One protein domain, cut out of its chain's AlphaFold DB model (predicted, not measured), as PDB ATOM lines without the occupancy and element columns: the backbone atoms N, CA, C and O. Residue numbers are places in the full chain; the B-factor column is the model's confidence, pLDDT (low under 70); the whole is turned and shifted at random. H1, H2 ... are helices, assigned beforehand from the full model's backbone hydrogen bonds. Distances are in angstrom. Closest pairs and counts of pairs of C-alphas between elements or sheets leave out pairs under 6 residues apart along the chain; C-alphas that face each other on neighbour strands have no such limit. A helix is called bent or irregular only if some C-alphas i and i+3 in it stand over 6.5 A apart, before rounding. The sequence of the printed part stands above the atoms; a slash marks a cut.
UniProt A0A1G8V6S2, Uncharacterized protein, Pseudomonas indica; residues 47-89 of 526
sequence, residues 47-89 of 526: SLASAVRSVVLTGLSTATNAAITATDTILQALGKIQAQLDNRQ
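What this domain is: This is residues 47 to 89 of the 526 residues of an uncharacterized protein of Pseudomonas indica (UniProt A0A1G8V6S2). A single helix, H2, packs with a long loop that runs along it and folds back, and from this body an arm with the short helix H1 sticks out at one end. Residues 60 to 62 pass along one side of H2, the loop turns round beyond them, and residues 67 and 68 come back along another side before H2 begins. The printed part has 43 residues with two named helices, H1 then H2, and no named strand; the class is all helix, though only 19 of the 43 residues are in named elements. The whole is loose, with a radius of gyration of the C-alphas of 12.1 A, and elongated, spanning 38 by 23 by 16 A.

How they stand to each other: Residues 47 to 56 stand free, of which 48 to 53 belong to H1. A long link of 20 residues, 54 to 73, leads from H1 to H2, residues 74 to 86. H1 and H2 are apart, with no C-alpha of the one within 8 A of the other. In both helices every O i to N i+4 pair is within hydrogen-bond range.

Where its parts are: H1 runs from Leu 48, C-alpha at (34.160, 20.809, -1.310), to Arg 53, C-alpha at (38.154, 27.536, -5.239). H2 runs from Ile 74, C-alpha at (46.335, 29.837, 5.565), to Asp 86, C-alpha at (58.805, 39.517, -3.889), and is 18.4 A long from first to last C-alpha. H1 measures 8.8 A in the same way. Neither helix is bent.

The domain as a whole: The C-alphas of Ser 47 and Gln 89, the first and last printed residues, are the two farthest apart, at 39.5 A. Without the free stretch, the body of 33 residues spans 27 by 21 by 10 A. The printed part has no cut. Its mean pLDDT is 93.5, and no printed residue is under 70.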
ATOM      1  N   SER A  47      30.073  20.454  -3.722       93.75
ATOM      2  CA  SER A  47      31.453  20.003  -3.887       93.75
ATOM      3  C   SER A  47      32.377  20.835  -2.999       93.75
ATOM      4  O   SER A  47      32.436  22.062  -3.136       93.75
ATOM      5  N   LEU A  48      33.141  20.164  -2.134       91.62
ATOM      6  CA  LEU A  48      34.160  20.809  -1.310       91.62
ATOM      7  C   LEU A  48      35.176  21.554  -2.188       91.62
ATOM      8  O   LEU A  48      35.493  22.711  -1.928       91.62
ATOM      9  N   ALA A  49      35.614  20.933  -3.287       91.88
ATOM     10  CA  ALA A  49      36.574  21.529  -4.212       91.88
ATOM     11  C   ALA A  49      36.037  22.799  -4.892       91.88
ATOM     12  O   ALA A  49      36.776  23.769  -5.054       91.88
ATOM     13  N   SER A  50      34.755  22.818  -5.280       91.50
ATOM     14  CA  SER A  50      34.148  24.017  -5.872       91.50
ATOM     15  C   SER A  50      34.051  25.156  -4.863       91.50
ATOM     16  O   SER A  50      34.371  26.290  -5.205       91.50
ATOM     17  N   ALA A  51      33.658  24.846  -3.624       91.12
ATOM     18  CA  ALA A  51      33.541  25.839  -2.563       91.12
ATOM     19  C   ALA A  51      34.902  26.450  -2.200       91.12
ATOM     20  O   ALA A  51      35.008  27.669  -2.113       91.12
ATOM     21  N   VAL A  52      35.950  25.625  -2.066       91.25
ATOM     22  CA  VAL A  52      37.318  26.079  -1.756       91.25
ATOM     23  C   VAL A  52      37.865  27.012  -2.841       91.25
ATOM     24  O   VAL A  52      38.434  28.050  -2.515       91.25
ATOM     25  N   ARG A  53      37.661  26.697  -4.128       92.81
ATOM     26  CA  ARG A  53      38.154  27.536  -5.239       92.81
ATOM     27  C   ARG A  53      37.460  28.896  -5.351       92.81
ATOM     28  O   ARG A  53      38.062  29.819  -5.882       92.81
ATOM     29  N   SER A  54      36.215  29.024  -4.890       91.62
ATOM     30  CA  SER A  54      35.470  30.292  -4.937       91.62
ATOM     31  C   SER A  54      35.729  31.220  -3.743       91.62
ATOM     32  O   SER A  54      35.163  32.310  -3.695       91.62
ATOM     33  N   VAL A  55      36.542  30.807  -2.762       90.50
ATOM     34  CA  VAL A  55      36.855  31.639  -1.591       90.50
ATOM     35  C   VAL A  55      37.724  32.831  -2.008       90.50
ATOM     36  O   VAL A  55      38.832  32.656  -2.508       90.50
ATOM     37  N   VAL A  56      37.242  34.052  -1.757       90.88
ATOM     38  CA  VAL A  56      38.022  35.290  -1.924       90.88
ATOM     39  C   VAL A  56      38.972  35.461  -0.733       90.88
ATOM     40  O   VAL A  56      38.555  35.349   0.418       90.88
ATOM     41  N   LEU A  57      40.244  35.767  -0.998       91.75
ATOM     42  CA  LEU A  57      41.301  35.937   0.013       91.75
ATOM     43  C   LEU A  57      41.277  37.329   0.679       91.75
ATOM     44  O   LEU A  57      42.289  38.029   0.748       91.75
ATOM     45  N   THR A  58      40.108  37.762   1.147       90.62
ATOM     46  CA  THR A  58      39.927  39.071   1.791       90.62
ATOM     47  C   THR A  58      40.799  39.186   3.044       90.62
ATOM     48  O   THR A  58      40.698  38.357   3.943       90.62
ATOM     49  N   GLY A  59      41.641  40.223   3.114       88.00
ATOM     50  CA  GLY A  59      42.598  40.425   4.211       88.00
ATOM     51  C   GLY A  59      43.998  39.842   3.969       88.00
ATOM     52  O   GLY A  59      44.818  39.860   4.884       88.00
ATOM     53  N   LEU A  60      44.294  39.335   2.762       92.62
ATOM     54  CA  LEU A  60      45.655  38.954   2.372       92.62
ATOM     55  C   LEU A  60      46.614  40.151   2.504       92.62
ATOM     56  O   LEU A  60      46.333  41.229   1.983       92.62
ATOM     57  N   SER A  61      47.761  39.951   3.156       92.94
ATOM     58  CA  SER A  61      48.820  40.958   3.292       92.94
ATOM     59  C   SER A  61      50.169  40.379   2.881       92.94
ATOM     60  O   SER A  61      50.604  39.371   3.434       92.94
ATOM     61  N   THR A  62      50.848  41.039   1.943       94.12
ATOM     62  CA  THR A  62      52.197  40.683   1.464       94.12
ATOM     63  C   THR A  62      53.292  41.501   2.155       94.12
ATOM     64  O   THR A  62      54.443  41.503   1.737       94.12
ATOM     65  N   ALA A  63      52.957  42.210   3.238       93.25
ATOM     66  CA  ALA A  63      53.898  43.102   3.910       93.25
ATOM     67  C   ALA A  63      54.933  42.365   4.782       93.25
ATOM     68  O   ALA A  63      55.983  42.916   5.095       93.25
ATOM     69  N   THR A  64      54.640  41.135   5.225       92.88
ATOM     70  CA  THR A  64      55.484  40.402   6.184       92.88
ATOM     71  C   THR A  64      56.272  39.292   5.496       92.88
ATOM     72  O   THR A  64      55.726  38.231   5.216       92.88
ATOM     73  N   ASN A  65      57.573  39.498   5.287       92.75
ATOM     74  CA  ASN A  65      58.499  38.461   4.829       92.75
ATOM     75  C   ASN A  65      59.059  37.679   6.032       92.75
ATOM     76  O   ASN A  65      60.066  38.061   6.624       92.75
ATOM     77  N   ALA A  66      58.377  36.602   6.421       93.88
ATOM     78  CA  ALA A  66      58.780  35.757   7.543       93.88
ATOM     79  C   ALA A  66      58.478  34.281   7.268       93.88
ATOM     80  O   ALA A  66      57.648  33.955   6.423       93.88
ATOM     81  N   ALA A  67      59.129  33.380   8.009       95.38
ATOM     82  CA  ALA A  67      58.818  31.956   7.950       95.38
ATOM     83  C   ALA A  67      57.357  31.680   8.353       95.38
ATOM     84  O   ALA A  67      56.778  32.373   9.203       95.38
ATOM     85  N   ILE A  68      56.777  30.647   7.744       96.38
ATOM     86  CA  ILE A  68      55.478  30.115   8.155       96.38
ATOM     87  C   ILE A  68      55.673  29.334   9.453       96.38
ATOM     88  O   ILE A  68      56.576  28.509   9.583       96.38
ATOM     89  N   THR A  69      54.809  29.606  10.414       95.44
ATOM     90  CA  THR A  69      54.776  29.025  11.751       95.44
ATOM     91  C   THR A  69      53.461  28.280  11.955       95.44
ATOM     92  O   THR A  69      52.483  28.523  11.251       95.44
ATOM     93  N   ALA A  70      53.405  27.392  12.949       95.25
ATOM     94  CA  ALA A  70      52.201  26.608  13.240       95.25
ATOM     95  C   ALA A  70      50.986  27.455  13.676       95.25
ATOM     96  O   ALA A  70      49.865  26.955  13.680       95.25
ATOM     97  N   THR A  71      51.197  28.723  14.044       94.56
ATOM     98  CA  THR A  71      50.134  29.670  14.413       94.56
ATOM     99  C   THR A  71      49.595  30.476  13.233       94.56
ATOM    100  O   THR A  71      48.623  31.208  13.404       94.56
ATOM    101  N   ASP A  72      50.213  30.385  12.052       95.50
ATOM    102  CA  ASP A  72      49.755  31.131  10.885       95.50
ATOM    103  C   ASP A  72      48.474  30.526  10.314       95.50
ATOM    104  O   ASP A  72      48.370  29.331  10.034       95.50
ATOM    105  N   THR A  73      47.500  31.393  10.067       93.88
ATOM    106  CA  THR A  73      46.367  31.048   9.214       93.88
ATOM    107  C   THR A  73      46.839  30.816   7.777       93.88
ATOM    108  O   THR A  73      47.862  31.349   7.342       93.88
ATOM    109  N   ILE A  74      46.050  30.079   6.991       92.62
ATOM    110  CA  ILE A  74      46.335  29.837   5.565       92.62
ATOM    111  C   ILE A  74      46.542  31.161   4.809       92.62
ATOM    112  O   ILE A  74      47.435  31.267   3.972       92.62
ATOM    113  N   LEU A  75      45.765  32.198   5.141       93.38
ATOM    114  CA  LEU A  75      45.861  33.512   4.508       93.38
ATOM    115  C   LEU A  75      47.174  34.237   4.850       93.38
ATOM    116  O   LEU A  75      47.806  34.813   3.967       93.38
ATOM    117  N   GLN A  76      47.618  34.165   6.110       93.88
ATOM    118  CA  GLN A  76      48.918  34.699   6.534       93.88
ATOM    119  C   GLN A  76      50.075  33.934   5.891       93.88
ATOM    120  O   GLN A  76      51.041  34.554   5.455       93.88
ATOM    121  N   ALA A  77      49.970  32.608   5.786       95.25
ATOM    122  CA  ALA A  77      50.973  31.784   5.124       95.25
ATOM    123  C   ALA A  77      51.110  32.140   3.632       95.25
ATOM    124  O   ALA A  77      52.228  32.323   3.154       95.25
ATOM    125  N   LEU A  78      49.993  32.324   2.914       94.81
ATOM    126  CA  LEU A  78      49.997  32.787   1.519       94.81
ATOM    127  C   LEU A  78      50.614  34.186   1.377       94.81
ATOM    128  O   LEU A  78      51.427  34.412   0.483       94.81
ATOM    129  N   GLY A  79      50.282  35.107   2.285       95.94
ATOM    130  CA  GLY A  79      50.851  36.455   2.311       95.94
ATOM    131  C   GLY A  79      52.359  36.466   2.562       95.94
ATOM    132  O   GLY A  79      53.100  37.137   1.846       95.94
ATOM    133  N   LYS A  80      52.824  35.657   3.522       96.00
ATOM    134  CA  LYS A  80      54.249  35.458   3.827       96.00
ATOM    135  C   LYS A  80      55.013  34.844   2.657       96.00
ATOM    136  O   LYS A  80      56.112  35.305   2.366       96.00
ATOM    137  N   ILE A  81      54.439  33.852   1.969       95.69
ATOM    138  CA  ILE A  81      55.048  33.259   0.767       95.69
ATOM    139  C   ILE A  81      55.192  34.314  -0.331       95.69
ATOM    140  O   ILE A  81      56.272  34.438  -0.898       95.69
ATOM    141  N   GLN A  82      54.151  35.103  -0.611       96.06
ATOM    142  CA  GLN A  82      54.236  36.150  -1.633       96.06
ATOM    143  C   GLN A  82      55.281  37.212  -1.260       96.06
ATOM    144  O   GLN A  82      56.138  37.529  -2.073       96.06
ATOM    145  N   ALA A  83      55.298  37.668  -0.004       95.44
ATOM    146  CA  ALA A  83      56.305  38.600   0.502       95.44
ATOM    147  C   ALA A  83      57.735  38.040   0.409       95.44
ATOM    148  O   ALA A  83      58.689  38.769   0.137       95.44
ATOM    149  N   GLN A  84      57.903  36.738   0.661       95.56
ATOM    150  CA  GLN A  84      59.170  36.035   0.485       95.56
ATOM    151  C   GLN A  84      59.596  36.023  -0.980       95.56
ATOM    152  O   GLN A  84      60.762  36.295  -1.249       95.56
ATOM    153  N   LEU A  85      58.677  35.722  -1.905       94.38
ATOM    154  CA  LEU A  85      58.930  35.699  -3.349       94.38
ATOM    155  C   LEU A  85      59.280  37.089  -3.889       94.38
ATOM    156  O   LEU A  85      60.256  37.206  -4.620       94.38
ATOM    157  N   ASP A  86      58.561  38.131  -3.469       93.38
ATOM    158  CA  ASP A  86      58.805  39.517  -3.889       93.38
ATOM    159  C   ASP A  86      60.193  40.025  -3.446       93.38
ATOM    160  O   ASP A  86      60.791  40.872  -4.102       93.38
ATOM    161  N   ASN A  87      60.729  39.483  -2.346       93.62
ATOM    162  CA  ASN A  87      62.070  39.796  -1.844       93.62
ATOM    163  C   ASN A  87      63.175  38.889  -2.406       93.62
ATOM    164  O   ASN A  87      64.349  39.078  -2.074       93.62
ATOM    165  N   ARG A  88      62.846  37.874  -3.218       92.75
ATOM    166  CA  ARG A  88      63.872  37.089  -3.913       92.75
ATOM    167  C   ARG A  88      64.419  37.902  -5.078       92.75
ATOM    168  O   ARG A  88      63.683  38.565  -5.798       92.75
ATOM    169  N   GLN A  89      65.725  37.791  -5.293       93.62
ATOM    170  CA  GLN A  89      66.352  38.279  -6.513       93.62
ATOM    171  C   GLN A  89      65.730  37.555  -7.724       93.62
ATOM    172  O   GLN A  89      65.723  36.318  -7.724       93.62
TER     173      GLN A  89